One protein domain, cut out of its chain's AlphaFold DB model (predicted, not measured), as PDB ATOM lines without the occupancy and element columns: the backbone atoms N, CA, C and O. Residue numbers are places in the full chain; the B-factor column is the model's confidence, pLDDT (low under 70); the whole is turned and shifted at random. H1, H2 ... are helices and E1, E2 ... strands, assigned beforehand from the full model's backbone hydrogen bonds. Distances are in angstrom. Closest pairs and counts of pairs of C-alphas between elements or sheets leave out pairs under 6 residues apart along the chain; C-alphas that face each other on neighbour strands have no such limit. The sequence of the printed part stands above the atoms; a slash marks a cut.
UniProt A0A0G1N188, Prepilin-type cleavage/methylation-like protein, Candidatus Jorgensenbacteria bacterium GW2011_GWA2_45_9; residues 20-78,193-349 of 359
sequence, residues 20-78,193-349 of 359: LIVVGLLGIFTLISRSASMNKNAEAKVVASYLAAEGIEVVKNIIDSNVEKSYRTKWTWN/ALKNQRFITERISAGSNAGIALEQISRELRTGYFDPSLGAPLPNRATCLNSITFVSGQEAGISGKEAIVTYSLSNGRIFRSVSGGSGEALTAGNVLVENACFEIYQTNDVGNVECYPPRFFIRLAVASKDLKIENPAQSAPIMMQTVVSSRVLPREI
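What this domain is: This is residues 20 to 78 and 193 to 349 of the 359 residues of the protein "Prepilin-type cleavage/methylation-like protein" of Candidatus Jorgensenbacteria bacterium GW2011_GWA2_45_9 (UniProt A0A0G1N188). Two small, strongly twisted sheets, E4 E5 E6 and E1 E2 E3, make a loose sandwich, partly face to face with their strands crossed, and H2 packs on both. The very long helix H1 runs beside the edge strand E6 and makes the longest axis, its residues 20 to 28 sticking out free. The 216 printed residues hold H1 H2 E1 E2 E3 E4 E5 H3 E6 in chain order; both sheets are antiparallel, ordered as named, and the class is mixed, helices and strands. The whole is loose and elongated, with a radius of gyration of the C-alphas of 21.2 A and spans of 78 by 43 by 27 A.

Where its parts are: Look first at E4, residues 287 to 297, 27.9 A long, which bends by 67 degrees at residue 290. In the same sheet, E4's neighbour is E5, residues 311 to 320, 29.0 A, and E5's other neighbour is E6, residues 334 to 341, ending at C-alpha 341 (-16.553, -53.017, -38.347). The other sheet has E1, residues 243 to 252, bending by 81 degrees at 249, E2, residues 258 to 266, and E3, residues 269 to 274. Find C-alpha 20 at (16.785, -12.926, -67.881); from there H1 runs 78.6 A to residue 72. H2 spans residues 193 to 223, 45.3 A, and H3 residues 321 to 326.

How they stand to each other: Between E4 and E5, a hairpin, N 293 and O 315 are 2.8 A apart; between E5 and E6, N 314 and O 338 are 2.9 A apart. H2 is on one face of this sheet, two layers, over E5 at a height of 7.9 A; it runs along the strands, at 23 degrees to E5 on the local plane, with closest C-alphas Ala 206 and Ser 320, 5.1 A. H1 stands at the sheet's level; its closest C-alphas with E6 are Glu 54 and Val 339, 4.9 A. H1 and H2 touch, at Ala 36 and Gln 197, 6.7 A, with a shallow tilt of 15 degrees, the same way. H2 and H3 only just touch, with 3 pairs of C-alphas within 8 A. The sandwich's facing parts are 10.0 A centre to centre. E1 E2 E3 form a meander, antiparallel neighbours in succession: N 246 and O 261 are 3.0 A apart, N 264 and O 271 2.9 A. In H3 every O i to N i+4 pair is within hydrogen-bond range; in H1 43 of 49, in H2 26 of 27.

The domain as a whole: The farthest C-alphas, Leu 20 and Arg 72, are 78.6 A apart. Residues 79 to 192 are cut out, with 53.2 A between C-alphas 78 and 193. Long links are H2 to E1, E3 to E4 and E4 to E5. Confidence is under 70 at residue 30 and residues 33 to 42, 231 to 238 and 299 to 306.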
ATOM      1  N   LEU A  20      17.623 -13.091 -69.072       75.19
ATOM      2  CA  LEU A  20      16.785 -12.926 -67.881       75.19
ATOM      3  C   LEU A  20      15.418 -13.607 -68.040       75.19
ATOM      4  O   LEU A  20      14.957 -14.265 -67.105       75.19
ATOM      5  N   ILE A  21      14.804 -13.526 -69.224       76.69
ATOM      6  CA  ILE A  21      13.539 -14.213 -69.526       76.69
ATOM      7  C   ILE A  21      13.711 -15.735 -69.451       76.69
ATOM      8  O   ILE A  21      12.883 -16.414 -68.845       76.69
ATOM      9  N   VAL A  22      14.801 -16.287 -69.996       72.06
ATOM     10  CA  VAL A  22      15.081 -17.734 -69.932       72.06
ATOM     11  C   VAL A  22      15.327 -18.193 -68.501       72.06
ATOM     12  O   VAL A  22      14.760 -19.198 -68.079       72.06
ATOM     13  N   VAL A  23      16.129 -17.458 -67.725       76.69
ATOM     14  CA  VAL A  23      16.363 -17.782 -66.309       76.69
ATOM     15  C   VAL A  23      15.051 -17.718 -65.516       76.69
ATOM     16  O   VAL A  23      14.788 -18.606 -64.705       76.69
ATOM     17  N   GLY A  24      14.192 -16.732 -65.797       75.81
ATOM     18  CA  GLY A  24      12.854 -16.627 -65.212       75.81
ATOM     19  C   GLY A  24      11.954 -17.816 -65.563       75.81
ATOM     20  O   GLY A  24      11.378 -18.441 -64.672       75.81
ATOM     21  N   LEU A  25      11.892 -18.190 -66.843       74.69
ATOM     22  CA  LEU A  25      11.116 -19.339 -67.328       74.69
ATOM     23  C   LEU A  25      11.621 -20.671 -66.756       74.69
ATOM     24  O   LEU A  25      10.812 -21.501 -66.345       74.69
ATOM     25  N   LEU A  26      12.940 -20.871 -66.662       71.12
ATOM     26  CA  LEU A  26      13.539 -22.057 -66.036       71.12
ATOM     27  C   LEU A  26      13.252 -22.117 -64.527       71.12
ATOM     28  O   LEU A  26      13.025 -23.202 -63.978       71.12
ATOM     29  N   GLY A  27      13.214 -20.964 -63.854       73.50
ATOM     30  CA  GLY A  27      12.784 -20.852 -62.461       73.50
ATOM     31  C   GLY A  27      11.332 -21.298 -62.273       73.50
ATOM     32  O   GLY A  27      11.055 -22.170 -61.448       73.50
ATOM     33  N   ILE A  28      10.420 -20.778 -63.101       76.69
ATOM     34  CA  ILE A  28       9.003 -21.177 -63.122       76.69
ATOM     35  C   ILE A  28       8.872 -22.677 -63.425       76.69
ATOM     36  O   ILE A  28       8.138 -23.387 -62.739       76.69
ATOM     37  N   PHE A  29       9.641 -23.197 -64.382       70.69
ATOM     38  CA  PHE A  29       9.651 -24.619 -64.716       70.69
ATOM     39  C   PHE A  29      10.099 -25.505 -63.547       70.69
ATOM     40  O   PHE A  29       9.494 -26.549 -63.290       70.69
ATOM     41  N   THR A  30      11.131 -25.090 -62.810       68.25
ATOM     42  CA  THR A  30      11.616 -25.820 -61.630       68.25
ATOM     43  C   THR A  30      10.540 -25.869 -60.544       68.25
ATOM     44  O   THR A  30      10.354 -26.909 -59.908       68.25
ATOM     45  N   LEU A  31       9.795 -24.776 -60.361       70.69
ATOM     46  CA  LEU A  31       8.677 -24.706 -59.418       70.69
ATOM     47  C   LEU A  31       7.506 -25.600 -59.851       70.69
ATOM     48  O   LEU A  31       7.013 -26.375 -59.033       70.69
ATOM     49  N   ILE A  32       7.111 -25.570 -61.129       70.88
ATOM     50  CA  ILE A  32       6.039 -26.428 -61.664       70.88
ATOM     51  C   ILE A  32       6.434 -27.908 -61.584       70.88
ATOM     52  O   ILE A  32       5.649 -28.732 -61.121       70.88
ATOM     53  N   SER A  33       7.668 -28.256 -61.960       64.19
ATOM     54  CA  SER A  33       8.173 -29.634 -61.899       64.19
ATOM     55  C   SER A  33       8.239 -30.161 -60.468       64.19
ATOM     56  O   SER A  33       7.847 -31.300 -60.209       64.19
ATOM     57  N   ARG A  34       8.684 -29.331 -59.512       66.12
ATOM     58  CA  ARG A  34       8.643 -29.681 -58.086       66.12
ATOM     59  C   ARG A  34       7.209 -29.846 -57.590       66.12
ATOM     60  O   ARG A  34       6.936 -30.839 -56.926       66.12
ATOM     61  N   SER A  35       6.300 -28.944 -57.956       67.75
ATOM     62  CA  SER A  35       4.875 -29.026 -57.599       67.75
ATOM     63  C   SER A  35       4.218 -30.311 -58.133       67.75
ATOM     64  O   SER A  35       3.611 -31.070 -57.379       67.75
ATOM     65  N   ALA A  36       4.445 -30.654 -59.406       63.66
ATOM     66  CA  ALA A  36       3.945 -31.891 -60.007       63.66
ATOM     67  C   ALA A  36       4.556 -33.152 -59.364       63.66
ATOM     68  O   ALA A  36       3.856 -34.139 -59.133       63.66
ATOM     69  N   SER A  37       5.850 -33.122 -59.023       59.81
ATOM     70  CA  SER A  37       6.501 -34.218 -58.296       59.81
ATOM     71  C   SER A  37       5.942 -34.390 -56.882       59.81
ATOM     72  O   SER A  37       5.804 -35.523 -56.427       59.81
ATOM     73  N   MET A  38       5.594 -33.300 -56.189       59.09
ATOM     74  CA  MET A  38       4.921 -33.368 -54.887       59.09
ATOM     75  C   MET A  38       3.528 -34.001 -55.004       59.09
ATOM     76  O   MET A  38       3.114 -34.730 -54.101       59.09
ATOM     77  N   ASN A  39       2.843 -33.824 -56.138       60.72
ATOM     78  CA  ASN A  39       1.539 -34.437 -56.382       60.72
ATOM     79  C   ASN A  39       1.601 -35.939 -56.703       60.72
ATOM     80  O   ASN A  39       0.666 -36.652 -56.352       60.72
ATOM     81  N   LYS A  40       2.703 -36.474 -57.254       59.59
ATOM     82  CA  LYS A  40       2.888 -37.944 -57.346       59.59
ATOM     83  C   LYS A  40       2.821 -38.620 -55.972       59.59
ATOM     84  O   LYS A  40       2.379 -39.758 -55.852       59.59
ATOM     85  N   ASN A  41       3.209 -37.904 -54.917       66.75
ATOM     86  CA  ASN A  41       3.097 -38.401 -53.550       66.75
ATOM     87  C   ASN A  41       1.674 -38.298 -52.987       66.75
ATOM     88  O   ASN A  41       1.410 -38.952 -51.983       66.75
ATOM     89  N   ALA A  42       0.772 -37.529 -53.602       68.44
ATOM     90  CA  ALA A  42      -0.604 -37.375 -53.138       68.44
ATOM     91  C   ALA A  42      -1.416 -38.670 -53.300       68.44
ATOM     92  O   ALA A  42      -2.105 -39.060 -52.366       68.44
ATOM     93  N   GLU A  43      -1.270 -39.391 -54.417       71.50
ATOM     94  CA  GLU A  43      -1.951 -40.683 -54.626       71.50
ATOM     95  C   GLU A  43      -1.516 -41.718 -53.583       71.50
ATOM     96  O   GLU A  43      -2.345 -42.300 -52.886       71.50
ATOM     97  N   ALA A  44      -0.203 -41.862 -53.388       77.62
ATOM     98  CA  ALA A  44       0.333 -42.739 -52.354       77.62
ATOM     99  C   ALA A  44      -0.131 -42.332 -50.946       77.62
ATOM    100  O   ALA A  44      -0.328 -43.201 -50.105       77.62
ATOM    101  N   LYS A  45      -0.324 -41.031 -50.677       81.38
ATOM    102  CA  LYS A  45      -0.883 -40.554 -49.402       81.38
ATOM    103  C   LYS A  45      -2.345 -40.960 -49.235       81.38
ATOM    104  O   LYS A  45      -2.693 -41.396 -48.150       81.38
ATOM    105  N   VAL A  46      -3.173 -40.858 -50.277       82.25
ATOM    106  CA  VAL A  46      -4.581 -41.293 -50.221       82.25
ATOM    107  C   VAL A  46      -4.662 -42.787 -49.913       82.25
ATOM    108  O   VAL A  46      -5.333 -43.174 -48.960       82.25
ATOM    109  N   VAL A  47      -3.919 -43.616 -50.653       85.25
ATOM    110  CA  VAL A  47      -3.869 -45.067 -50.409       85.25
ATOM    111  C   VAL A  47      -3.357 -45.360 -48.998       85.25
ATOM    112  O   VAL A  47      -3.984 -46.119 -48.268       85.25
ATOM    113  N   ALA A  48      -2.268 -44.713 -48.573       84.31
ATOM    114  CA  ALA A  48      -1.725 -44.880 -47.227       84.31
ATOM    115  C   ALA A  48      -2.737 -44.511 -46.133       84.31
ATOM    116  O   ALA A  48      -2.871 -45.263 -45.175       84.31
ATOM    117  N   SER A  49      -3.470 -43.402 -46.273       87.31
ATOM    118  CA  SER A  49      -4.496 -42.995 -45.307       87.31
ATOM    119  C   SER A  49      -5.604 -44.037 -45.174       87.31
ATOM    120  O   SER A  49      -5.972 -44.391 -44.056       87.31
ATOM    121  N   TYR A  50      -6.087 -44.577 -46.296       89.25
ATOM    122  CA  TYR A  50      -7.095 -45.636 -46.288       89.25
ATOM    123  C   TYR A  50      -6.566 -46.948 -45.690       89.25
ATOM    124  O   TYR A  50      -7.243 -47.559 -44.870       89.25
ATOM    125  N   LEU A  51      -5.319 -47.331 -45.986       88.75
ATOM    126  CA  LEU A  51      -4.667 -48.485 -45.352       88.75
ATOM    127  C   LEU A  51      -4.472 -48.299 -43.835       88.75
ATOM    128  O   LEU A  51      -4.496 -49.283 -43.091       88.75
ATOM    129  N   ALA A  52      -4.279 -47.057 -43.374       86.75
ATOM    130  CA  ALA A  52      -4.192 -46.714 -41.953       86.75
ATOM    131  C   ALA A  52      -5.541 -46.881 -41.260       86.75
ATOM    132  O   ALA A  52      -5.620 -47.550 -40.230       86.75
ATOM    133  N   ALA A  53      -6.586 -46.291 -41.848       87.50
ATOM    134  CA  ALA A  53      -7.952 -46.390 -41.356       87.50
ATOM    135  C   ALA A  53      -8.408 -47.855 -41.300       87.50
ATOM    136  O   ALA A  53      -8.929 -48.293 -40.278       87.50
ATOM    137  N   GLU A  54      -8.097 -48.638 -42.340       89.75
ATOM    138  CA  GLU A  54      -8.321 -50.086 -42.366       89.75
ATOM    139  C   GLU A  54      -7.669 -50.783 -41.162       89.75
ATOM    140  O   GLU A  54      -8.303 -51.605 -40.509       89.75
ATOM    141  N   GLY A  55      -6.422 -50.435 -40.826       88.38
ATOM    142  CA  GLY A  55      -5.721 -51.013 -39.675       88.38
ATOM    143  C   GLY A  55      -6.424 -50.752 -38.338       88.38
ATOM    144  O   GLY A  55      -6.524 -51.665 -37.520       88.38
ATOM    145  N   ILE A  56      -6.949 -49.538 -38.128       88.31
ATOM    146  CA  ILE A  56      -7.725 -49.189 -36.922       88.31
ATOM    147  C   ILE A  56      -9.012 -50.016 -36.860       88.31
ATOM    148  O   ILE A  56      -9.354 -50.563 -35.813       88.31
ATOM    149  N   GLU A  57      -9.716 -50.130 -37.983       90.88
ATOM    150  CA  GLU A  57     -10.988 -50.850 -38.066       90.88
ATOM    151  C   GLU A  57     -10.824 -52.359 -37.873       90.88
ATOM    152  O   GLU A  57     -11.652 -52.985 -37.211       90.88
ATOM    153  N   VAL A  58      -9.727 -52.938 -38.369       89.69
ATOM    154  CA  VAL A  58      -9.366 -54.335 -38.098       89.69
ATOM    155  C   VAL A  58      -9.138 -54.554 -36.603       89.69
ATOM    156  O   VAL A  58      -9.715 -55.478 -36.039       89.69
ATOM    157  N   VAL A  59      -8.363 -53.694 -35.932       89.00
ATOM    158  CA  VAL A  59      -8.128 -53.829 -34.482       89.00
ATOM    159  C   VAL A  59      -9.412 -53.646 -33.682       89.00
ATOM    160  O   VAL A  59      -9.680 -54.428 -32.771       89.00
ATOM    161  N   LYS A  60     -10.258 -52.680 -34.054       89.19
ATOM    162  CA  LYS A  60     -11.577 -52.520 -33.436       89.19
ATOM    163  C   LYS A  60     -12.433 -53.776 -33.606       89.19
ATOM    164  O   LYS A  60     -13.038 -54.221 -32.641       89.19
ATOM    165  N   ASN A  61     -12.452 -54.376 -34.797       88.75
ATOM    166  CA  ASN A  61     -13.175 -55.624 -35.032       88.75
ATOM    167  C   ASN A  61     -12.642 -56.779 -34.168       88.75
ATOM    168  O   ASN A  61     -13.439 -57.576 -33.675       88.75
ATOM    169  N   ILE A  62     -11.327 -56.849 -33.931       87.44
ATOM    170  CA  ILE A  62     -10.727 -57.826 -33.009       87.44
ATOM    171  C   ILE A  62     -11.197 -57.579 -31.566       87.44
ATOM    172  O   ILE A  62     -11.600 -58.524 -30.892       87.44
ATOM    173  N   ILE A  63     -11.208 -56.325 -31.101       87.00
ATOM    174  CA  ILE A  63     -11.714 -55.966 -29.764       87.00
ATOM    175  C   ILE A  63     -13.191 -56.347 -29.629       87.00
ATOM    176  O   ILE A  63     -13.556 -57.042 -28.683       87.00
ATOM    177  N   ASP A  64     -14.030 -55.948 -30.588       87.75
ATOM    178  CA  ASP A  64     -15.465 -56.254 -30.591       87.75
ATOM    179  C   ASP A  64     -15.693 -57.786 -30.598       87.75
ATOM    180  O   ASP A  64     -16.570 -58.301 -29.905       87.75
ATOM    181  N   SER A  65     -14.850 -58.538 -31.314       86.06
ATOM    182  CA  SER A  65     -14.865 -60.008 -31.323       86.06
ATOM    183  C   SER A  65     -14.477 -60.612 -29.970       86.06
ATOM    184  O   SER A  65     -15.114 -61.561 -29.513       86.06
ATOM    185  N   ASN A  66     -13.462 -60.062 -29.299       86.06
ATOM    186  CA  ASN A  66     -13.061 -60.485 -27.959       86.06
ATOM    187  C   ASN A  66     -14.151 -60.185 -26.920       86.06
ATOM    188  O   ASN A  66     -14.398 -61.009 -26.039       86.06
ATOM    189  N   VAL A  67     -14.814 -59.028 -27.028       86.38
ATOM    190  CA  VAL A  67     -15.973 -58.667 -26.200       86.38
ATOM    191  C   VAL A  67     -17.091 -59.687 -26.392       86.38
ATOM    192  O   VAL A  67     -17.585 -60.232 -25.410       86.38
ATOM    193  N   GLU A  68     -17.444 -60.024 -27.631       84.12
ATOM    194  CA  GLU A  68     -18.493 -61.014 -27.902       84.12
ATOM    195  C   GLU A  68     -18.115 -62.411 -27.369       84.12
ATOM    196  O   GLU A  68     -18.922 -63.088 -26.729       84.12
ATOM    197  N   LYS A  69     -16.842 -62.807 -27.505       82.69
ATOM    198  CA  LYS A  69     -16.294 -64.044 -26.927       82.69
ATOM    199  C   LYS A  69     -16.343 -64.052 -25.391       82.69
ATOM    200  O   LYS A  69     -16.552 -65.120 -24.811       82.69
ATOM    201  N   SER A  70     -16.195 -62.897 -24.734       83.00
ATOM    202  CA  SER A  70     -16.245 -62.760 -23.265       83.00
ATOM    203  C   SER A  70     -17.617 -63.053 -22.656       83.00
ATOM    204  O   SER A  70     -17.707 -63.464 -21.504       83.00
ATOM    205  N   TYR A  71     -18.694 -62.903 -23.431       80.50
ATOM    206  CA  TYR A  71     -20.036 -63.241 -22.952       80.50
ATOM    207  C   TYR A  71     -20.294 -64.750 -22.931       80.50
ATOM    208  O   TYR A  71     -21.112 -65.216 -22.145       80.50
ATOM    209  N   ARG A  72     -19.571 -65.512 -23.759       77.81
ATOM    210  CA  ARG A  72     -19.743 -66.966 -23.941       77.81
ATOM    211  C   ARG A  72     -18.649 -67.791 -23.263       77.81
ATOM    212  O   ARG A  72     -18.770 -69.003 -23.110       77.81
ATOM    213  N   THR A  73     -17.533 -67.159 -22.910       78.75
ATOM    214  CA  THR A  73     -16.331 -67.819 -22.386       78.75
ATOM    215  C   THR A  73     -15.638 -66.931 -21.353       78.75
ATOM    216  O   THR A  73     -15.964 -65.762 -21.215       78.75
ATOM    217  N   LYS A  74     -14.614 -67.440 -20.656       81.88
ATOM    218  CA  LYS A  74     -13.797 -66.636 -19.721       81.88
ATOM    219  C   LYS A  74     -12.806 -65.673 -20.409       81.88
ATOM    220  O   LYS A  74     -11.890 -65.182 -19.757       81.88
ATOM    221  N   TRP A  75     -12.935 -65.460 -21.718       80.81
ATOM    222  CA  TRP A  75     -12.065 -64.582 -22.500       80.81
ATOM    223  C   TRP A  75     -12.247 -63.120 -22.078       80.81
ATOM    224  O   TRP A  75     -13.372 -62.696 -21.833       80.81
ATOM    225  N   THR A  76     -11.174 -62.335 -22.003       83.88
ATOM    226  CA  THR A  76     -11.269 -60.893 -21.723       83.88
ATOM    227  C   THR A  76     -11.175 -60.088 -23.013       83.88
ATOM    228  O   THR A  76     -10.557 -60.511 -23.988       83.88
ATOM    229  N   TRP A  77     -11.768 -58.894 -23.027       80.75
ATOM    230  CA  TRP A  77     -11.780 -58.031 -24.212       80.75
ATOM    231  C   TRP A  77     -10.367 -57.693 -24.730       80.75
ATOM    232  O   TRP A  77     -10.178 -57.557 -25.935       80.75
ATOM    233  N   ASN A  78      -9.375 -57.610 -23.835       80.19
ATOM    234  CA  ASN A  78      -7.976 -57.259 -24.111       80.19
ATOM    235  C   ASN A  78      -7.033 -58.470 -24.270       80.19
ATOM    236  O   ASN A  78      -5.813 -58.302 -24.326       80.19
ATOM    237  N   ALA A 193       4.116 -29.572 -69.198       78.12
ATOM    238  CA  ALA A 193       3.854 -29.348 -67.784       78.12
ATOM    239  C   ALA A 193       2.383 -28.974 -67.527       78.12
ATOM    240  O   ALA A 193       1.772 -29.531 -66.617       78.12
ATOM    241  N   LEU A 194       1.786 -28.120 -68.370       80.75
ATOM    242  CA  LEU A 194       0.360 -27.774 -68.286       80.75
ATOM    243  C   LEU A 194      -0.551 -28.989 -68.510       80.75
ATOM    244  O   LEU A 194      -1.514 -29.188 -67.766       80.75
ATOM    245  N   LYS A 195      -0.225 -29.839 -69.493       81.38
ATOM    246  CA  LYS A 195      -0.954 -31.096 -69.732       81.38
ATOM    247  C   LYS A 195      -0.875 -32.026 -68.521       81.38
ATOM    248  O   LYS A 195      -1.902 -32.524 -68.063       81.38
ATOM    249  N   ASN A 196       0.321 -32.194 -67.957       81.56
ATOM    250  CA  ASN A 196       0.526 -33.001 -66.753       81.56
ATOM    251  C   ASN A 196      -0.224 -32.429 -65.545       81.56
ATOM    252  O   ASN A 196      -0.766 -33.188 -64.747       81.56
ATOM    253  N   GLN A 197      -0.290 -31.104 -65.410       81.81
ATOM    254  CA  GLN A 197      -1.022 -30.459 -64.324       81.81
ATOM    255  C   GLN A 197      -2.527 -30.739 -64.411       81.81
ATOM    256  O   GLN A 197      -3.115 -31.140 -63.410       81.81
ATOM    257  N   ARG A 198      -3.142 -30.600 -65.595       84.06
ATOM    258  CA  ARG A 198      -4.561 -30.947 -65.793       84.06
ATOM    259  C   ARG A 198      -4.824 -32.423 -65.488       84.06
ATOM    260  O   ARG A 198      -5.746 -32.728 -64.739       84.06
ATOM    261  N   PHE A 199      -3.973 -33.316 -65.998       85.50
ATOM    262  CA  PHE A 199      -4.059 -34.754 -65.726       85.50
ATOM    263  C   PHE A 199      -4.037 -35.060 -64.219       85.50
ATOM    264  O   PHE A 199      -4.852 -35.829 -63.720       85.50
ATOM    265  N   ILE A 200      -3.128 -34.431 -63.473       84.62
ATOM    266  CA  ILE A 200      -3.014 -34.631 -62.027       84.62
ATOM    267  C   ILE A 200      -4.259 -34.114 -61.291       84.62
ATOM    268  O   ILE A 200      -4.796 -34.824 -60.443       84.62
ATOM    269  N   THR A 201      -4.735 -32.907 -61.609       87.69
ATOM    270  CA  THR A 201      -5.888 -32.298 -60.925       87.69
ATOM    271  C   THR A 201      -7.172 -33.101 -61.131       87.69
ATOM    272  O   THR A 201      -7.883 -33.368 -60.164       87.69
ATOM    273  N   GLU A 202      -7.446 -33.548 -62.360       88.19
ATOM    274  CA  GLU A 202      -8.630 -34.364 -62.667       88.19
ATOM    275  C   GLU A 202      -8.602 -35.714 -61.941       88.19
ATOM    276  O   GLU A 202      -9.606 -36.172 -61.392       88.19
ATOM    277  N   ARG A 203      -7.422 -36.338 -61.872       87.94
ATOM    278  CA  ARG A 203      -7.213 -37.599 -61.155       87.94
ATOM    279  C   ARG A 203      -7.414 -37.430 -59.642       87.94
ATOM    280  O   ARG A 203      -8.051 -38.278 -59.019       87.94
ATOM    281  N   ILE A 204      -6.939 -36.324 -59.059       87.31
ATOM    282  CA  ILE A 204      -7.163 -35.985 -57.641       87.31
ATOM    283  C   ILE A 204      -8.647 -35.721 -57.367       87.31
ATOM    284  O   ILE A 204      -9.172 -36.233 -56.381       87.31
ATOM    285  N   SER A 205      -9.331 -34.967 -58.230       90.50
ATOM    286  CA  SER A 205     -10.765 -34.677 -58.101       90.50
ATOM    287  C   SER A 205     -11.597 -35.962 -58.093       90.50
ATOM    288  O   SER A 205     -12.402 -36.179 -57.185       90.50
ATOM    289  N   ALA A 206     -11.340 -36.871 -59.043       92.12
ATOM    290  CA  ALA A 206     -12.012 -38.166 -59.089       92.12
ATOM    291  C   ALA A 206     -11.734 -39.008 -57.832       92.12
ATOM    292  O   ALA A 206     -12.656 -39.590 -57.260       92.12
ATOM    293  N   GLY A 207     -10.478 -39.024 -57.370       91.00
ATOM    294  CA  GLY A 207     -10.089 -39.714 -56.142       91.00
ATOM    295  C   GLY A 207     -10.780 -39.154 -54.893       91.00
ATOM    296  O   GLY A 207     -11.319 -39.909 -54.093       91.00
ATOM    297  N   SER A 208     -10.824 -37.828 -54.749       91.38
ATOM    298  CA  SER A 208     -11.477 -37.142 -53.629       91.38
ATOM    299  C   SER A 208     -12.986 -37.402 -53.601       91.38
ATOM    300  O   SER A 208     -13.534 -37.757 -52.560       91.38
ATOM    301  N   ASN A 209     -13.664 -37.289 -54.749       92.44
ATOM    302  CA  ASN A 209     -15.102 -37.546 -54.856       92.44
ATOM    303  C   ASN A 209     -15.453 -39.011 -54.559       92.44
ATOM    304  O   ASN A 209     -16.454 -39.285 -53.899       92.44
ATOM    305  N   ALA A 210     -14.627 -39.958 -55.012       93.44
ATOM    306  CA  ALA A 210     -14.797 -41.359 -54.647       93.44
ATOM    307  C   ALA A 210     -14.514 -41.615 -53.165       93.44
ATOM    308  O   ALA A 210     -15.215 -42.414 -52.551       93.44
ATOM    309  N   GLY A 211     -13.550 -40.903 -52.578       92.75
ATOM    310  CA  GLY A 211     -13.286 -40.960 -51.146       92.75
ATOM    311  C   GLY A 211     -14.495 -40.527 -50.314       92.75
ATOM    312  O   GLY A 211     -14.879 -41.231 -49.388       92.75
ATOM    313  N   ILE A 212     -15.175 -39.438 -50.694       93.88
ATOM    314  CA  ILE A 212     -16.418 -38.989 -50.035       93.88
ATOM    315  C   ILE A 212     -17.508 -40.069 -50.103       93.88
ATOM    316  O   ILE A 212     -18.162 -40.348 -49.096       93.88
ATOM    317  N   ALA A 213     -17.684 -40.694 -51.270       94.69
ATOM    318  CA  ALA A 213     -18.624 -41.795 -51.444       94.69
ATOM    319  C   ALA A 213     -18.261 -42.993 -50.547       94.69
ATOM    320  O   ALA A 213     -19.123 -43.523 -49.850       94.69
ATOM    321  N   LEU A 214     -16.982 -43.378 -50.505       94.56
ATOM    322  CA  LEU A 214     -16.489 -44.469 -49.663       94.56
ATOM    323  C   LEU A 214     -16.700 -44.189 -48.168       94.56
ATOM    324  O   LEU A 214     -17.097 -45.086 -47.427       94.56
ATOM    325  N   GLU A 215     -16.505 -42.945 -47.733       94.31
ATOM    326  CA  GLU A 215     -16.769 -42.513 -46.358       94.31
ATOM    327  C   GLU A 215     -18.257 -42.564 -46.006       94.31
ATOM    328  O   GLU A 215     -18.623 -42.951 -44.897       94.31
ATOM    329  N   GLN A 216     -19.139 -42.196 -46.937       94.00
ATOM    330  CA  GLN A 216     -20.579 -42.306 -46.717       94.00
ATOM    331  C   GLN A 216     -21.016 -43.766 -46.577       94.00
ATOM    332  O   GLN A 216     -21.694 -44.095 -45.604       94.00
ATOM    333  N   ILE A 217     -20.562 -44.641 -47.484       94.25
ATOM    334  CA  ILE A 217     -20.806 -46.089 -47.401       94.25
ATOM    335  C   ILE A 217     -20.306 -46.620 -46.053       94.25
ATOM    336  O   ILE A 217     -21.030 -47.325 -45.352       94.25
ATOM    337  N   SER A 218     -19.089 -46.234 -45.660       93.75
ATOM    338  CA  SER A 218     -18.470 -46.698 -44.419       93.75
ATOM    339  C   SER A 218     -19.232 -46.247 -43.177       93.75
ATOM    340  O   SER A 218     -19.476 -47.051 -42.278       93.75
ATOM    341  N   ARG A 219     -19.662 -44.980 -43.121       92.50
ATOM    342  CA  ARG A 219     -20.464 -44.461 -42.004       92.50
ATOM    343  C   ARG A 219     -21.775 -45.216 -41.851       92.50
ATOM    344  O   ARG A 219     -22.157 -45.524 -40.726       92.50
ATOM    345  N   GLU A 220     -22.447 -45.506 -42.958       92.81
ATOM    346  CA  GLU A 220     -23.740 -46.178 -42.919       92.81
ATOM    347  C   GLU A 220     -23.611 -47.659 -42.540       92.81
ATOM    348  O   GLU A 220     -24.323 -48.121 -41.646       92.81
ATOM    349  N   LEU A 221     -22.636 -48.370 -43.119       91.81
ATOM    350  CA  LEU A 221     -22.315 -49.757 -42.756       91.81
ATOM    351  C   LEU A 221     -21.884 -49.897 -41.293       91.81
ATOM    352  O   LEU A 221     -22.210 -50.890 -40.651       91.81
ATOM    353  N   ARG A 222     -21.198 -48.892 -40.731       91.44
ATOM    354  CA  ARG A 222     -20.774 -48.897 -39.322       91.44
ATOM    355  C   ARG A 222     -21.950 -48.972 -38.352       91.44
ATOM    356  O   ARG A 222     -21.804 -49.517 -37.265       91.44
ATOM    357  N   THR A 223     -23.087 -48.391 -38.704       91.81
ATOM    358  CA  THR A 223     -24.309 -48.419 -37.882       91.81
ATOM    359  C   THR A 223     -25.338 -49.421 -38.385       91.81
ATOM    360  O   THR A 223     -26.336 -49.649 -37.714       91.81
ATOM    361  N   GLY A 224     -25.122 -49.985 -39.570       88.62
ATOM    362  CA  GLY A 224     -25.959 -51.026 -40.135       88.62
ATOM    363  C   GLY A 224     -25.521 -52.422 -39.710       88.62
ATOM    364  O   GLY A 224     -24.439 -52.626 -39.153       88.62
ATOM    365  N   TYR A 225     -26.366 -53.399 -40.005       85.31
ATOM    366  CA  TYR A 225     -26.074 -54.806 -39.770       85.31
ATOM    367  C   TYR A 225     -26.504 -55.663 -40.957       85.31
ATOM    368  O   TYR A 225     -27.371 -55.293 -41.751       85.31
ATOM    369  N   PHE A 226     -25.854 -56.814 -41.090       81.62
ATOM    370  CA  PHE A 226     -26.201 -57.800 -42.100       81.62
ATOM    371  C   PHE A 226     -27.284 -58.739 -41.562       81.62
ATOM    372  O   PHE A 226     -27.119 -59.318 -40.489       81.62
ATOM    373  N   ASP A 227     -28.366 -58.902 -42.323       78.88
ATOM    374  CA  ASP A 227     -29.419 -59.877 -42.049       78.88
ATOM    375  C   ASP A 227     -29.415 -60.954 -43.155       78.88
ATOM    376  O   ASP A 227     -29.746 -60.647 -44.307       78.88
ATOM    377  N   PRO A 228     -29.063 -62.217 -42.834       73.94
ATOM    378  CA  PRO A 228     -29.085 -63.328 -43.787       73.94
ATOM    379  C   PRO A 228     -30.456 -63.574 -44.437       73.94
ATOM    380  O   PRO A 228     -30.524 -64.162 -45.517       73.94
ATOM    381  N   SER A 229     -31.553 -63.139 -43.807       74.12
ATOM    382  CA  SER A 229     -32.915 -63.336 -44.314       74.12
ATOM    383  C   SER A 229     -33.247 -62.477 -45.542       74.12
ATOM    384  O   SER A 229     -34.207 -62.769 -46.255       74.12
ATOM    385  N   LEU A 230     -32.421 -61.470 -45.854       74.38
ATOM    386  CA  LEU A 230     -32.595 -60.586 -47.011       74.38
ATOM    387  C   LEU A 230     -32.315 -61.267 -48.363       74.38
ATOM    388  O   LEU A 230     -32.400 -60.612 -49.400       74.38
ATOM    389  N   GLY A 231     -31.948 -62.554 -48.380       63.09
ATOM    390  CA  GLY A 231     -31.610 -63.285 -49.609       63.09
ATOM    391  C   GLY A 231     -30.343 -62.768 -50.301       63.09
ATOM    392  O   GLY A 231     -30.024 -63.198 -51.410       63.09
ATOM    393  N   ALA A 232     -29.617 -61.851 -49.655       61.75
ATOM    394  CA  ALA A 232     -28.296 -61.427 -50.079       61.75
ATOM    395  C   ALA A 232     -27.330 -62.622 -49.976       61.75
ATOM    396  O   ALA A 232     -27.491 -63.449 -49.070       61.75
ATOM    397  N   PRO A 233     -26.332 -62.741 -50.877       58.62
ATOM    398  CA  PRO A 233     -25.344 -63.805 -50.786       58.62
ATOM    399  C   PRO A 233     -24.767 -63.841 -49.371       58.62
ATOM    400  O   PRO A 233     -24.372 -62.801 -48.838       58.62
ATOM    401  N   LEU A 234     -24.761 -65.030 -48.761       56.28
ATOM    402  CA  LEU A 234     -24.187 -65.226 -47.433       56.28
ATOM    403  C   LEU A 234     -22.759 -64.657 -47.397       56.28
ATOM    404  O   LEU A 234     -22.072 -64.710 -48.423       56.28
ATOM    405  N   PRO A 235     -22.300 -64.145 -46.239       57.16
ATOM    406  CA  PRO A 235     -20.966 -63.589 -46.044       57.16
ATOM    407  C   PRO A 235     -19.907 -64.697 -46.142       57.16
ATOM    408  O   PRO A 235     -19.308 -65.121 -45.158       57.16
ATOM    409  N   ASN A 236     -19.697 -65.220 -47.348       55.09
ATOM    410  CA  ASN A 236     -18.633 -66.152 -47.658       55.09
ATOM    411  C   ASN A 236     -17.385 -65.319 -47.941       55.09
ATOM    412  O   ASN A 236     -17.379 -64.522 -48.883       55.09
ATOM    413  N   ARG A 237     -16.340 -65.536 -47.126       57.12
ATOM    414  CA  ARG A 237     -15.065 -64.786 -46.997       57.12
ATOM    415  C   ARG A 237     -14.272 -64.516 -48.298       57.12
ATOM    416  O   ARG A 237     -13.141 -64.062 -48.215       57.12
ATOM    417  N   ALA A 238     -14.792 -64.824 -49.486       58.72
ATOM    418  CA  ALA A 238     -14.022 -64.824 -50.728       58.72
ATOM    419  C   ALA A 238     -14.763 -64.347 -51.989       58.72
ATOM    420  O   ALA A 238     -14.139 -64.304 -53.048       58.72
ATOM    421  N   THR A 239     -16.059 -64.004 -51.934       72.19
ATOM    422  CA  THR A 239     -16.764 -63.573 -53.157       72.19
ATOM    423  C   THR A 239     -16.859 -62.060 -53.217       72.19
ATOM    424  O   THR A 239     -17.597 -61.441 -52.457       72.19
ATOM    425  N   CYS A 240     -16.118 -61.479 -54.152       81.69
ATOM    426  CA  CYS A 240     -16.190 -60.066 -54.474       81.69
ATOM    427  C   CYS A 240     -17.538 -59.742 -55.131       81.69
ATOM    428  O   CYS A 240     -17.773 -60.123 -56.280       81.69
ATOM    429  N   LEU A 241     -18.422 -59.049 -54.413       87.06
ATOM    430  CA  LEU A 241     -19.716 -58.623 -54.943       87.06
ATOM    431  C   LEU A 241     -19.641 -57.186 -55.456       87.06
ATOM    432  O   LEU A 241     -18.981 -56.334 -54.867       87.06
ATOM    433  N   ASN A 242     -20.363 -56.894 -56.537       90.50
ATOM    434  CA  ASN A 242     -20.528 -55.533 -57.053       90.50
ATOM    435  C   ASN A 242     -21.694 -54.782 -56.382       90.50
ATOM    436  O   ASN A 242     -21.947 -53.623 -56.713       90.50
ATOM    437  N   SER A 243     -22.393 -55.426 -55.447       90.88
ATOM    438  CA  SER A 243     -23.448 -54.834 -54.636       90.88
ATOM    439  C   SER A 243     -23.429 -55.374 -53.214       90.88
ATOM    440  O   SER A 243     -23.093 -56.536 -52.995       90.88
ATOM    441  N   ILE A 244     -23.864 -54.555 -52.265       88.94
ATOM    442  CA  ILE A 244     -24.082 -54.940 -50.875       88.94
ATOM    443  C   ILE A 244     -25.429 -54.413 -50.400       88.94
ATOM    444  O   ILE A 244     -25.750 -53.246 -50.620       88.94
ATOM    445  N   THR A 245     -26.188 -55.275 -49.730       89.56
ATOM    446  CA  THR A 245     -27.488 -54.958 -49.140       89.56
ATOM    447  C   THR A 245     -27.442 -55.261 -47.650       89.56
ATOM    448  O   THR A 245     -26.958 -56.317 -47.245       89.56
ATOM    449  N   PHE A 246     -27.917 -54.325 -46.837       88.19
ATOM    450  CA  PHE A 246     -27.877 -54.423 -45.382       88.19
ATOM    451  C   PHE A 246     -29.017 -53.616 -44.756       88.19
ATOM    452  O   PHE A 246     -29.650 -52.787 -45.417       88.19
ATOM    453  N   VAL A 247     -29.276 -53.858 -43.475       89.00
ATOM    454  CA  VAL A 247     -30.238 -53.073 -42.703       89.00
ATOM    455  C   VAL A 247     -29.539 -51.823 -42.176       89.00
ATOM    456  O   VAL A 247     -28.520 -51.922 -41.490       89.00
ATOM    457  N   SER A 248     -30.059 -50.640 -42.506       90.19
ATOM    458  CA  SER A 248     -29.490 -49.363 -42.070       90.19
ATOM    459  C   SER A 248     -29.953 -49.009 -40.660       90.19
ATOM    460  O   SER A 248     -31.140 -49.062 -40.348       90.19
ATOM    461  N   GLY A 249     -29.004 -48.602 -39.814       85.31
ATOM    462  CA  GLY A 249     -29.286 -48.039 -38.492       85.31
ATOM    463  C   GLY A 249     -29.472 -46.517 -38.486       85.31
ATOM    464  O   GLY A 249     -29.651 -45.944 -37.415       85.31
ATOM    465  N   GLN A 250     -29.378 -45.844 -39.643       82.69
ATOM    466  CA  GLN A 250     -29.444 -44.373 -39.738       82.69
ATOM    467  C   GLN A 250     -30.793 -43.848 -40.225       82.69
ATOM    468  O   GLN A 250     -31.092 -42.669 -40.048       82.69
ATOM    469  N   GLU A 251     -31.602 -44.701 -40.846       81.12
ATOM    470  CA  GLU A 251     -32.840 -44.303 -41.506       81.12
ATOM    471  C   GLU A 251     -33.965 -45.277 -41.146       81.12
ATOM    472  O   GLU A 251     -33.760 -46.487 -41.039       81.12
ATOM    473  N   ALA A 252     -35.174 -44.747 -40.956       76.50
ATOM    474  CA  ALA A 252     -36.368 -45.564 -40.778       76.50
ATOM    475  C   ALA A 252     -36.883 -46.036 -42.145       76.50
ATOM    476  O   ALA A 252     -36.923 -45.267 -43.106       76.50
ATOM    477  N   GLY A 253     -37.285 -47.302 -42.236       76.19
ATOM    478  CA  GLY A 253     -37.906 -47.851 -43.435       76.19
ATOM    479  C   GLY A 253     -39.376 -47.452 -43.565       76.19
ATOM    480  O   GLY A 253     -39.953 -46.730 -42.748       76.19
ATOM    481  N   ILE A 254     -40.012 -47.955 -44.619       76.88
ATOM    482  CA  ILE A 254     -41.417 -47.658 -44.914       76.88
ATOM    483  C   ILE A 254     -42.325 -48.394 -43.915       76.88
ATOM    484  O   ILE A 254     -42.106 -49.564 -43.595       76.88
ATOM    485  N   SER A 255     -43.369 -47.712 -43.432       78.12
ATOM    486  CA  SER A 255     -44.392 -48.284 -42.538       78.12
ATOM    487  C   SER A 255     -43.840 -48.850 -41.218       78.12
ATOM    488  O   SER A 255     -44.324 -49.868 -40.728       78.12
ATOM    489  N   GLY A 256     -42.817 -48.206 -40.643       71.25
ATOM    490  CA  GLY A 256     -42.231 -48.606 -39.355       71.25
ATOM    491  C   GLY A 256     -41.354 -49.862 -39.418       71.25
ATOM    492  O   GLY A 256     -41.000 -50.415 -38.378       71.25
ATOM    493  N   LYS A 257     -41.014 -50.326 -40.627       80.06
ATOM    494  CA  LYS A 257     -40.008 -51.370 -40.850       80.06
ATOM    495  C   LYS A 257     -38.606 -50.768 -40.864       80.06
ATOM    496  O   LYS A 257     -38.442 -49.556 -40.964       80.06
ATOM    497  N   GLU A 258     -37.593 -51.616 -40.763       85.56
ATOM    498  CA  GLU A 258     -36.203 -51.180 -40.889       85.56
ATOM    499  C   GLU A 258     -35.885 -50.817 -42.347       85.56
ATOM    500  O   GLU A 258     -36.426 -51.420 -43.280       85.56
ATOM    501  N   ALA A 259     -35.044 -49.801 -42.555       89.75
ATOM    502  CA  ALA A 259     -34.630 -49.407 -43.894       89.75
ATOM    503  C   ALA A 259     -33.602 -50.404 -44.431       89.75
ATOM    504  O   ALA A 259     -32.587 -50.674 -43.791       89.75
ATOM    505  N   ILE A 260     -33.842 -50.919 -45.635       89.56
ATOM    506  CA  ILE A 260     -32.876 -51.769 -46.334       89.56
ATOM    507  C   ILE A 260     -32.107 -50.889 -47.306       89.56
ATOM    508  O   ILE A 260     -32.702 -50.313 -48.216       89.56
ATOM    509  N   VAL A 261     -30.797 -50.786 -47.136       92.50
ATOM    510  CA  VAL A 261     -29.951 -49.961 -47.998       92.50
ATOM    511  C   VAL A 261     -29.102 -50.855 -48.872       92.50
ATOM    512  O   VAL A 261     -28.526 -51.839 -48.413       92.50
ATOM    513  N   THR A 262     -29.071 -50.527 -50.161       92.62
ATOM    514  CA  THR A 262     -28.267 -51.239 -51.148       92.62
ATOM    515  C   THR A 262     -27.312 -50.280 -51.829       92.62
ATOM    516  O   THR A 262     -27.731 -49.293 -52.434       92.62
ATOM    517  N   TYR A 263     -26.024 -50.604 -51.770       94.44
ATOM    518  CA  TYR A 263     -25.013 -50.000 -52.626       94.44
ATOM    519  C   TYR A 263     -24.728 -50.937 -53.790       94.44
ATOM    520  O   TYR A 263     -24.575 -52.137 -53.589       94.44
ATOM    521  N   SER A 264     -24.650 -50.413 -55.010       94.06
ATOM    522  CA  SER A 264     -24.349 -51.216 -56.198       94.06
ATOM    523  C   SER A 264     -23.514 -50.440 -57.206       94.06
ATOM    524  O   SER A 264     -23.674 -49.232 -57.370       94.06
ATOM    525  N   LEU A 265     -22.611 -51.131 -57.894       95.00
ATOM    526  CA  LEU A 265     -21.922 -50.597 -59.058       95.00
ATOM    527  C   LEU A 265     -22.787 -50.814 -60.298       95.00
ATOM    528  O   LEU A 265     -23.052 -51.948 -60.691       95.00
ATOM    529  N   SER A 266     -23.165 -49.721 -60.948       94.19
ATOM    530  CA  SER A 266     -23.865 -49.745 -62.230       94.19
ATOM    531  C   SER A 266     -23.374 -48.597 -63.101       94.19
ATOM    532  O   SER A 266     -23.101 -47.507 -62.604       94.19
ATOM    533  N   ASN A 267     -23.214 -48.824 -64.406       92.06
ATOM    534  CA  ASN A 267     -22.814 -47.787 -65.367       92.06
ATOM    535  C   ASN A 267     -21.556 -46.983 -64.960       92.06
ATOM    536  O   ASN A 267     -21.477 -45.774 -65.186       92.06
ATOM    537  N   GLY A 268     -20.580 -47.644 -64.324       93.88
ATOM    538  CA  GLY A 268     -19.330 -47.017 -63.883       93.88
ATOM    539  C   GLY A 268     -19.475 -46.052 -62.700       93.88
ATOM    540  O   GLY A 268     -18.590 -45.228 -62.483       93.88
ATOM    541  N   ARG A 269     -20.583 -46.107 -61.953       95.50
ATOM    542  CA  ARG A 269     -20.845 -45.275 -60.770       95.50
ATOM    543  C   ARG A 269     -21.411 -46.129 -59.640       95.50
ATOM    544  O   ARG A 269     -22.071 -47.138 -59.882       95.50
ATOM    545  N   ILE A 270     -21.165 -45.717 -58.400       96.94
ATOM    546  CA  ILE A 270     -21.833 -46.319 -57.243       96.94
ATOM    547  C   ILE A 270     -23.207 -45.684 -57.099       96.94
ATOM    548  O   ILE A 270     -23.319 -44.459 -57.061       96.94
ATOM    549  N   PHE A 271     -24.230 -46.521 -57.001       96.38
ATOM    550  CA  PHE A 271     -25.600 -46.143 -56.710       96.38
ATOM    551  C   PHE A 271     -25.977 -46.570 -55.297       96.38
ATOM    552  O   PHE A 271     -25.572 -47.644 -54.851       96.38
ATOM    553  N   ARG A 272     -26.774 -45.743 -54.620       95.12
ATOM    554  CA  ARG A 272     -27.423 -46.041 -53.342       95.12
ATOM    555  C   ARG A 272     -28.927 -46.116 -53.568       95.12
ATOM    556  O   ARG A 272     -29.498 -45.176 -54.107       95.12
ATOM    557  N   SER A 273     -29.573 -47.192 -53.141       93.44
ATOM    558  CA  SER A 273     -31.034 -47.286 -53.075       93.44
ATOM    559  C   SER A 273     -31.491 -47.609 -51.657       93.44
ATOM    560  O   SER A 273     -30.777 -48.259 -50.891       93.44
ATOM    561  N   VAL A 274     -32.692 -47.143 -51.315       92.00
ATOM    562  CA  VAL A 274     -33.311 -47.346 -50.000       92.00
ATOM    563  C   VAL A 274     -34.643 -48.051 -50.180       92.00
ATOM    564  O   VAL A 274     -35.475 -47.628 -50.978       92.00
ATOM    565  N   SER A 275     -34.846 -49.132 -49.432       88.38
ATOM    566  CA  SER A 275     -36.080 -49.921 -49.359       88.38
ATOM    567  C   SER A 275     -36.665 -50.297 -50.731       88.38
ATOM    568  O   SER A 275     -37.877 -50.267 -50.922       88.38
ATOM    569  N   GLY A 276     -35.799 -50.630 -51.697       81.81
ATOM    570  CA  GLY A 276     -36.196 -51.005 -53.063       81.81
ATOM    571  C   GLY A 276     -36.579 -49.836 -53.983       81.81
ATOM    572  O   GLY A 276     -37.039 -50.076 -55.097       81.81
ATOM    573  N   GLY A 277     -36.396 -48.586 -53.544       86.50
ATOM    574  CA  GLY A 277     -36.606 -47.390 -54.362       86.50
ATOM    575  C   GLY A 277     -35.587 -47.227 -55.497       86.50
ATOM    576  O   GLY A 277     -34.618 -47.983 -55.613       86.50
ATOM    577  N   SER A 278     -35.789 -46.209 -56.339       88.94
ATOM    578  CA  SER A 278     -34.845 -45.865 -57.408       88.94
ATOM    579  C   SER A 278     -33.472 -45.520 -56.833       88.94
ATOM    580  O   SER A 278     -33.372 -44.721 -55.905       88.94
ATOM    581  N   GLY A 279     -32.415 -46.108 -57.391       91.62
ATOM    582  CA  GLY A 279     -31.050 -45.820 -56.967       91.62
ATOM    583  C   GLY A 279     -30.592 -44.426 -57.394       91.62
ATOM    584  O   GLY A 279     -30.756 -44.041 -58.551       91.62
ATOM    585  N   GLU A 280     -29.945 -43.708 -56.484       94.44
ATOM    586  CA  GLU A 280     -29.297 -42.423 -56.741       94.44
ATOM    587  C   GLU A 280     -27.786 -42.601 -56.878       94.44
ATOM    588  O   GLU A 280     -27.169 -43.387 -56.155       94.44
ATOM    589  N   ALA A 281     -27.169 -41.880 -57.814       95.06
ATOM    590  CA  ALA A 281     -25.729 -41.961 -58.017       95.06
ATOM    591  C   ALA A 281     -24.984 -41.260 -56.871       95.06
ATOM    592  O   ALA A 281     -25.048 -40.041 -56.738       95.06
ATOM    593  N   LEU A 282     -24.224 -42.032 -56.098       94.62
ATOM    594  CA  LEU A 282     -23.417 -41.550 -54.982       94.62
ATOM    595  C   LEU A 282     -22.097 -40.923 -55.455       94.62
ATOM    596  O   LEU A 282     -21.669 -39.884 -54.963       94.62
ATOM    597  N   THR A 283     -21.430 -41.552 -56.424       95.50
ATOM    598  CA  THR A 283     -20.189 -41.014 -57.005       95.50
ATOM    599  C   THR A 283     -20.500 -39.944 -58.046       95.50
ATOM    600  O   THR A 283     -21.406 -40.135 -58.859       95.50
ATOM    601  N   ALA A 284     -19.720 -38.861 -58.090       93.38
ATOM    602  CA  ALA A 284     -19.874 -37.761 -59.050       93.38
ATOM    603  C   ALA A 284     -19.745 -38.200 -60.528       93.38
ATOM    604  O   ALA A 284     -19.222 -39.267 -60.835       93.38
ATOM    605  N   GLY A 285     -20.233 -37.376 -61.464       91.56
ATOM    606  CA  GLY A 285     -20.263 -37.713 -62.899       91.56
ATOM    607  C   GLY A 285     -18.889 -37.798 -63.577       91.56
ATOM    608  O   GLY A 285     -18.756 -38.494 -64.581       91.56
ATOM    609  N   ASN A 286     -17.879 -37.129 -63.012       91.75
ATOM    610  CA  ASN A 286     -16.485 -37.181 -63.465       91.75
ATOM    611  C   ASN A 286     -15.716 -38.403 -62.920       91.75
ATOM    612  O   ASN A 286     -14.576 -38.645 -63.317       91.75
ATOM    613  N   VAL A 287     -16.326 -39.174 -62.015       95.38
ATOM    614  CA  VAL A 287     -15.754 -40.392 -61.436       95.38
ATOM    615  C   VAL A 287     -16.167 -41.594 -62.278       95.38
ATOM    616  O   VAL A 287     -17.351 -41.794 -62.546       95.38
ATOM    617  N   LEU A 288     -15.191 -42.415 -62.655       96.19
ATOM    618  CA  LEU A 288     -15.397 -43.735 -63.234       96.19
ATOM    619  C   LEU A 288     -14.964 -44.794 -62.220       96.19
ATOM    620  O   LEU A 288     -13.784 -44.912 -61.902       96.19
ATOM    621  N   VAL A 289     -15.914 -45.581 -61.730       96.25
ATOM    622  CA  VAL A 289     -15.647 -46.765 -60.915       96.25
ATOM    623  C   VAL A 289     -15.556 -47.966 -61.847       96.25
ATOM    624  O   VAL A 289     -16.562 -48.442 -62.364       96.25
ATOM    625  N   GLU A 290     -14.335 -48.429 -62.093       93.88
ATOM    626  CA  GLU A 290     -14.063 -49.568 -62.975       93.88
ATOM    627  C   GLU A 290     -14.444 -50.888 -62.305       93.88
ATOM    628  O   GLU A 290     -14.916 -51.822 -62.950       93.88
ATOM    629  N   ASN A 291     -14.254 -50.961 -60.988       93.44
ATOM    630  CA  ASN A 291     -14.593 -52.131 -60.202       93.44
ATOM    631  C   ASN A 291     -14.923 -51.728 -58.763       93.44
ATOM    632  O   ASN A 291     -14.235 -50.900 -58.168       93.44
ATOM    633  N   ALA A 292     -15.962 -52.344 -58.213       93.12
ATOM    634  CA  ALA A 292     -16.338 -52.238 -56.817       93.12
ATOM    635  C   ALA A 292     -16.447 -53.648 -56.259       93.12
ATOM    636  O   ALA A 292     -16.984 -54.539 -56.917       93.12
ATOM    637  N   CYS A 293     -15.909 -53.824 -55.066       91.56
ATOM    638  CA  CYS A 293     -15.854 -55.090 -54.379       91.56
ATOM    639  C   CYS A 293     -16.364 -54.891 -52.966       91.56
ATOM    640  O   CYS A 293     -15.790 -54.105 -52.211       91.56
ATOM    641  N   PHE A 294     -17.419 -55.609 -52.628       90.00
ATOM    642  CA  PHE A 294     -17.947 -55.699 -51.284       90.00
ATOM    643  C   PHE A 294     -17.809 -57.142 -50.826       90.00
ATOM    644  O   PHE A 294     -18.283 -58.063 -51.492       90.00
ATOM    645  N   GLU A 295     -17.137 -57.329 -49.701       86.44
ATOM    646  CA  GLU A 295     -16.973 -58.618 -49.045       86.44
ATOM    647  C   GLU A 295     -17.380 -58.465 -47.582       86.44
ATOM    648  O   GLU A 295     -17.186 -57.413 -46.969       86.44
ATOM    649  N   ILE A 296     -17.946 -59.520 -47.011       81.94
ATOM    650  CA  ILE A 296     -18.361 -59.537 -45.613       81.94
ATOM    651  C   ILE A 296     -17.620 -60.682 -44.933       81.94
ATOM    652  O   ILE A 296     -17.666 -61.828 -45.377       81.94
ATOM    653  N   TYR A 297     -16.934 -60.352 -43.849       79.06
ATOM    654  CA  TYR A 297     -16.210 -61.280 -43.002       79.06
ATOM    655  C   TYR A 297     -16.942 -61.387 -41.672       79.06
ATOM    656  O   TYR A 297     -17.029 -60.414 -40.927       79.06
ATOM    657  N   GLN A 298     -17.459 -62.573 -41.372       75.38
ATOM    658  CA  GLN A 298     -18.130 -62.858 -40.109       75.38
ATOM    659  C   GLN A 298     -17.767 -64.277 -39.665       75.38
ATOM    660  O   GLN A 298     -18.407 -65.252 -40.038       75.38
ATOM    661  N   THR A 299     -16.651 -64.411 -38.959       61.38
ATOM    662  CA  THR A 299     -16.019 -65.704 -38.681       61.38
ATOM    663  C   THR A 299     -15.293 -65.652 -37.354       61.38
ATOM    664  O   THR A 299     -14.680 -64.640 -37.019       61.38
ATOM    665  N   ASN A 300     -15.306 -66.774 -36.648       58.88
ATOM    666  CA  ASN A 300     -14.393 -67.009 -35.543       58.88
ATOM    667  C   ASN A 300     -12.992 -67.410 -36.044       58.88
ATOM    668  O   ASN A 300     -12.787 -67.630 -37.246       58.88
ATOM    669  N   ASP A 301     -12.052 -67.563 -35.109       54.19
ATOM    670  CA  ASP A 301     -10.670 -68.000 -35.362       54.19
ATOM    671  C   ASP A 301     -10.559 -69.427 -35.956       54.19
ATOM    672  O   ASP A 301      -9.507 -69.817 -36.454       54.19
ATOM    673  N   VAL A 302     -11.656 -70.199 -35.967       53.09
ATOM    674  CA  VAL A 302     -11.738 -71.614 -36.392       53.09
ATOM    675  C   VAL A 302     -12.633 -71.809 -37.636       53.09
ATOM    676  O   VAL A 302     -12.907 -72.932 -38.044       53.09
ATOM    677  N   GLY A 303     -13.098 -70.727 -38.274       55.56
ATOM    678  CA  GLY A 303     -13.927 -70.786 -39.487       55.56
ATOM    679  C   GLY A 303     -15.435 -71.018 -39.290       55.56
ATOM    680  O   GLY A 303     -16.143 -71.125 -40.288       55.56
ATOM    681  N   ASN A 304     -15.952 -71.051 -38.055       61.09
ATOM    682  CA  ASN A 304     -17.396 -71.087 -37.778       61.09
ATOM    683  C   ASN A 304     -17.997 -69.666 -37.776       61.09
ATOM    684  O   ASN A 304     -17.383 -68.715 -37.289       61.09
ATOM    685  N   VAL A 305     -19.222 -69.533 -38.291       59.12
ATOM    686  CA  VAL A 305     -19.901 -68.254 -38.617       59.12
ATOM    687  C   VAL A 305     -20.719 -67.676 -37.439       59.12
ATOM    688  O   VAL A 305     -21.523 -66.764 -37.595       59.12
ATOM    689  N   GLU A 306     -20.532 -68.168 -36.216       65.94
ATOM    690  CA  GLU A 306     -21.457 -67.867 -35.115       65.94
ATOM    691  C   GLU A 306     -20.979 -66.725 -34.216       65.94
ATOM    692  O   GLU A 306     -20.000 -66.870 -33.481       65.94
ATOM    693  N   CYS A 307     -21.745 -65.630 -34.207       75.12
ATOM    694  CA  CYS A 307     -21.669 -64.572 -33.195       75.12
ATOM    695  C   CYS A 307     -20.363 -63.786 -33.188       75.12
ATOM    696  O   CYS A 307     -19.807 -63.518 -32.136       75.12
ATOM    697  N   TYR A 308     -19.878 -63.399 -34.366       79.31
ATOM    698  CA  TYR A 308     -18.815 -62.402 -34.495       79.31
ATOM    699  C   TYR A 308     -19.373 -61.146 -35.157       79.31
ATOM    700  O   TYR A 308     -20.237 -61.267 -36.035       79.31
ATOM    701  N   PRO A 309     -18.934 -59.946 -34.743       80.38
ATOM    702  CA  PRO A 309     -19.362 -58.708 -35.374       80.38
ATOM    703  C   PRO A 309     -18.986 -58.725 -36.863       80.38
ATOM    704  O   PRO A 309     -17.830 -59.015 -37.195       80.38
ATOM    705  N   PRO A 310     -19.933 -58.436 -37.776       81.44
ATOM    706  CA  PRO A 310     -19.644 -58.446 -39.197       81.44
ATOM    707  C   PRO A 310     -18.661 -57.326 -39.536       81.44
ATOM    708  O   PRO A 310     -18.805 -56.171 -39.116       81.44
ATOM    709  N   ARG A 311     -17.662 -57.688 -40.333       85.81
ATOM    710  CA  ARG A 311     -16.656 -56.789 -40.876       85.81
ATOM    711  C   ARG A 311     -16.839 -56.687 -42.379       85.81
ATOM    712  O   ARG A 311     -16.715 -57.677 -43.096       85.81
ATOM    713  N   PHE A 312     -17.094 -55.486 -42.862       88.25
ATOM    714  CA  PHE A 312     -17.255 -55.202 -44.280       88.25
ATOM    715  C   PHE A 312     -15.910 -54.791 -44.864       88.25
ATOM    716  O   PHE A 312     -15.298 -53.838 -44.391       88.25
ATOM    717  N   PHE A 313     -15.447 -55.491 -45.890       90.31
ATOM    718  CA  PHE A 313     -14.314 -55.072 -46.702       90.31
ATOM    719  C   PHE A 313     -14.838 -54.448 -47.989       90.31
ATOM    720  O   PHE A 313     -15.690 -55.019 -48.674       90.31
ATOM    721  N   ILE A 314     -14.332 -53.262 -48.305       92.81
ATOM    722  CA  ILE A 314     -14.745 -52.493 -49.471       92.81
ATOM    723  C   ILE A 314     -13.500 -52.164 -50.274       92.81
ATOM    724  O   ILE A 314     -12.544 -51.606 -49.740       92.81
ATOM    725  N   ARG A 315     -13.532 -52.440 -51.576       93.00
ATOM    726  CA  ARG A 315     -12.494 -52.009 -52.513       93.00
ATOM    727  C   ARG A 315     -13.115 -51.329 -53.721       93.00
ATOM    728  O   ARG A 315     -14.018 -51.877 -54.345       93.00
ATOM    729  N   LEU A 316     -12.580 -50.168 -54.084       94.19
ATOM    730  CA  LEU A 316     -12.959 -49.413 -55.274       94.19
ATOM    731  C   LEU A 316     -11.734 -49.205 -56.173       94.19
ATOM    732  O   LEU A 316     -10.682 -48.764 -55.714       94.19
ATOM    733  N   ALA A 317     -11.884 -49.498 -57.463       94.25
ATOM    734  CA  ALA A 317     -10.949 -49.115 -58.515       94.25
ATOM    735  C   ALA A 317     -11.514 -47.890 -59.241       94.25
ATOM    736  O   ALA A 317     -12.537 -47.988 -59.921       94.25
ATOM    737  N   VAL A 318     -10.882 -46.731 -59.060       94.44
ATOM    738  CA  VAL A 318     -11.451 -45.430 -59.434       94.44
ATOM    739  C   VAL A 318     -10.548 -44.689 -60.412       94.44
ATOM    740  O   VAL A 318      -9.374 -44.476 -60.136       94.44
ATOM    741  N   ALA A 319     -11.096 -44.205 -61.518       94.44
ATOM    742  CA  ALA A 319     -10.413 -43.334 -62.466       94.44
ATOM    743  C   ALA A 319     -11.214 -42.042 -62.707       94.44
ATOM    744  O   ALA A 319     -12.409 -41.967 -62.423       94.44
ATOM    745  N   SER A 320     -10.564 -41.016 -63.263       94.38
ATOM    746  CA  SER A 320     -11.298 -39.902 -63.875       94.38
ATOM    747  C   SER A 320     -11.888 -40.380 -65.199       94.38
ATOM    748  O   SER A 320     -11.164 -40.917 -66.044       94.38
ATOM    749  N   LYS A 321     -13.197 -40.183 -65.377       93.88
ATOM    750  CA  LYS A 321     -13.915 -40.573 -66.594       93.88
ATOM    751  C   LYS A 321     -13.335 -39.876 -67.825       93.88
ATOM    752  O   LYS A 321     -13.062 -40.538 -68.822       93.88
ATOM    753  N   ASP A 322     -13.075 -38.577 -67.720       91.56
ATOM    754  CA  ASP A 322     -12.572 -37.764 -68.829       91.56
ATOM    755  C   ASP A 322     -11.147 -38.175 -69.213       91.56
ATOM    756  O   ASP A 322     -10.856 -38.401 -70.387       91.56
ATOM    757  N   LEU A 323     -10.269 -38.401 -68.226       91.00
ATOM    758  CA  LEU A 323      -8.906 -38.876 -68.494       91.00
ATOM    759  C   LEU A 323      -8.872 -40.290 -69.082       91.00
ATOM    760  O   LEU A 323      -7.955 -40.616 -69.841       91.00
ATOM    761  N   LYS A 324      -9.834 -41.152 -68.727       91.19
ATOM    762  CA  LYS A 324      -9.941 -42.497 -69.303       91.19
ATOM    763  C   LYS A 324     -10.354 -42.446 -70.774       91.19
ATOM    764  O   LYS A 324      -9.843 -43.242 -71.557       91.19
ATOM    765  N   ILE A 325     -11.226 -41.503 -71.138       89.00
ATOM    766  CA  ILE A 325     -11.634 -41.252 -72.526       89.00
ATOM    767  C   ILE A 325     -10.467 -40.661 -73.329       89.00
ATOM    768  O   ILE A 325     -10.185 -41.131 -74.427       89.00
ATOM    769  N   GLU A 326      -9.766 -39.663 -72.780       87.69
ATOM    770  CA  GLU A 326      -8.671 -38.978 -73.479       87.69
ATOM    771  C   GLU A 326      -7.409 -39.853 -73.621       87.69
ATOM    772  O   GLU A 326      -6.773 -39.842 -74.672       87.69
ATOM    773  N   ASN A 327      -7.013 -40.593 -72.576       87.12
ATOM    774  CA  ASN A 327      -5.752 -41.349 -72.533       87.12
ATOM    775  C   ASN A 327      -5.876 -42.655 -71.714       87.12
ATOM    776  O   ASN A 327      -5.381 -42.734 -70.583       87.12
ATOM    777  N   PRO A 328      -6.473 -43.728 -72.263       84.06
ATOM    778  CA  PRO A 328      -6.761 -44.949 -71.506       84.06
ATOM    779  C   PRO A 328      -5.506 -45.669 -70.986       84.06
ATOM    780  O   PRO A 328      -5.530 -46.209 -69.881       84.06
ATOM    781  N   ALA A 329      -4.396 -45.635 -71.736       80.00
ATOM    782  CA  ALA A 329      -3.150 -46.319 -71.374       80.00
ATOM    783  C   ALA A 329      -2.404 -45.677 -70.187       80.00
ATOM    784  O   ALA A 329      -1.642 -46.355 -69.504       80.00
ATOM    785  N   GLN A 330      -2.611 -44.380 -69.934       75.12
ATOM    786  CA  GLN A 330      -1.946 -43.643 -68.846       75.12
ATOM    787  C   GLN A 330      -2.862 -43.432 -67.629       75.12
ATOM    788  O   GLN A 330      -2.391 -43.107 -66.541       75.12
ATOM    789  N   SER A 331      -4.164 -43.670 -67.784       83.00
ATOM    790  CA  SER A 331      -5.189 -43.477 -66.756       83.00
ATOM    791  C   SER A 331      -5.495 -44.777 -66.008       83.00
ATOM    792  O   SER A 331      -6.619 -45.285 -66.041       83.00
ATOM    793  N   ALA A 332      -4.481 -45.339 -65.345       85.94
ATOM    794  CA  ALA A 332      -4.663 -46.487 -64.451       85.94
ATOM    795  C   ALA A 332      -5.569 -46.110 -63.259       85.94
ATOM    796  O   ALA A 332      -5.456 -44.977 -62.781       85.94
ATOM    797  N   PRO A 333      -6.439 -47.000 -62.758       89.94
ATOM    798  CA  PRO A 333      -7.308 -46.682 -61.629       89.94
ATOM    799  C   PRO A 333      -6.514 -46.507 -60.324       89.94
ATOM    800  O   PRO A 333      -5.515 -47.183 -60.085       89.94
ATOM    801  N   ILE A 334      -6.988 -45.609 -59.466       90.31
ATOM    802  CA  ILE A 334      -6.607 -45.506 -58.059       90.31
ATOM    803  C   ILE A 334      -7.317 -46.640 -57.318       90.31
ATOM    804  O   ILE A 334      -8.547 -46.724 -57.333       90.31
ATOM    805  N   MET A 335      -6.541 -47.496 -56.661       89.81
ATOM    806  CA  MET A 335      -7.061 -48.611 -55.873       89.81
ATOM    807  C   MET A 335      -7.243 -48.170 -54.425       89.81
ATOM    808  O   MET A 335      -6.263 -47.961 -53.709       89.81
ATOM    809  N   MET A 336      -8.495 -48.025 -54.003       91.38
ATOM    810  CA  MET A 336      -8.867 -47.704 -52.627       91.38
ATOM    811  C   MET A 336      -9.423 -48.957 -51.968       91.38
ATOM    812  O   MET A 336     -10.258 -49.638 -52.562       91.38
ATOM    813  N   GLN A 337      -8.987 -49.247 -50.748       92.12
ATOM    814  CA  GLN A 337      -9.573 -50.301 -49.929       92.12
ATOM    815  C   GLN A 337      -9.795 -49.793 -48.512       92.12
ATOM    816  O   GLN A 337      -9.040 -48.952 -48.032       92.12
ATOM    817  N   THR A 338     -10.833 -50.288 -47.859       93.12
ATOM    818  CA  THR A 338     -11.088 -50.023 -46.449       93.12
ATOM    819  C   THR A 338     -11.820 -51.200 -45.826       93.12
ATOM    820  O   THR A 338     -12.399 -52.048 -46.511       93.12
ATOM    821  N   VAL A 339     -11.817 -51.215 -44.502       92.06
ATOM    822  CA  VAL A 339     -12.575 -52.144 -43.680       92.06
ATOM    823  C   VAL A 339     -13.480 -51.340 -42.769       92.06
ATOM    824  O   VAL A 339     -13.095 -50.283 -42.283       92.06
ATOM    825  N   VAL A 340     -14.675 -51.857 -42.515       92.25
ATOM    826  CA  VAL A 340     -15.642 -51.262 -41.599       92.25
ATOM    827  C   VAL A 340     -16.140 -52.346 -40.661       92.25
ATOM    828  O   VAL A 340     -16.760 -53.313 -41.104       92.25
ATOM    829  N   SER A 341     -15.894 -52.187 -39.360       88.38
ATOM    830  CA  SER A 341     -16.553 -53.017 -38.347       88.38
ATOM    831  C   SER A 341     -17.931 -52.436 -38.028       88.38
ATOM    832  O   SER A 341     -18.042 -51.233 -37.748       88.38
ATOM    833  N   SER A 342     -18.977 -53.268 -38.044       87.62
ATOM    834  CA  SER A 342     -20.285 -52.849 -37.526       87.62
ATOM    835  C   SER A 342     -20.198 -52.545 -36.027       87.62
ATOM    836  O   SER A 342     -19.430 -53.161 -35.289       87.62
ATOM    837  N   ARG A 343     -20.978 -51.563 -35.570       86.38
ATOM    838  CA  ARG A 343     -21.215 -51.282 -34.147       86.38
ATOM    839  C   ARG A 343     -22.347 -52.117 -33.565       86.38
ATOM    840  O   ARG A 343     -22.416 -52.220 -32.350       86.38
ATOM    841  N   VAL A 344     -23.224 -52.653 -34.410       86.19
ATOM    842  CA  VAL A 344     -24.331 -53.501 -33.970       86.19
ATOM    843  C   VAL A 344     -23.774 -54.901 -33.776       86.19
ATOM    844  O   VAL A 344     -23.355 -55.553 -34.738       86.19
ATOM    845  N   LEU A 345     -23.733 -55.356 -32.527       83.88
ATOM    846  CA  LEU A 345     -23.252 -56.700 -32.233       83.88
ATOM    847  C   LEU A 345     -24.280 -57.741 -32.703       83.88
ATOM    848  O   LEU A 345     -25.481 -57.463 -32.681       83.88
ATOM    849  N   PRO A 346     -23.866 -58.962 -33.085       82.44
ATOM    850  CA  PRO A 346     -24.787 -59.990 -33.577       82.44
ATOM    851  C   PRO A 346     -25.959 -60.267 -32.629       82.44
ATOM    852  O   PRO A 346     -27.102 -60.359 -33.063       82.44
ATOM    853  N   ARG A 347     -25.693 -60.289 -31.318       80.25
ATOM    854  CA  ARG A 347     -26.714 -60.440 -30.273       80.25
ATOM    855  C   ARG A 347     -27.696 -59.269 -30.183       80.25
ATOM    856  O   ARG A 347     -28.766 -59.412 -29.606       80.25
ATOM    857  N   GLU A 348     -27.357 -58.083 -30.673       83.50
ATOM    858  CA  GLU A 348     -28.216 -56.892 -30.602       83.50
ATOM    859  C   GLU A 348     -29.216 -56.853 -31.761       83.50
ATOM    860  O   GLU A 348     -30.251 -56.194 -31.660       83.50
ATOM    861  N   ILE A 349     -28.960 -57.633 -32.815       81.81
ATOM    862  CA  ILE A 349     -29.806 -57.723 -34.000       81.81
ATOM    863  C   ILE A 349     -31.203 -58.233 -33.626       81.81
ATOM    864  O   ILE A 349     -31.382 -59.177 -32.848       81.81
TER     865      ILE A 349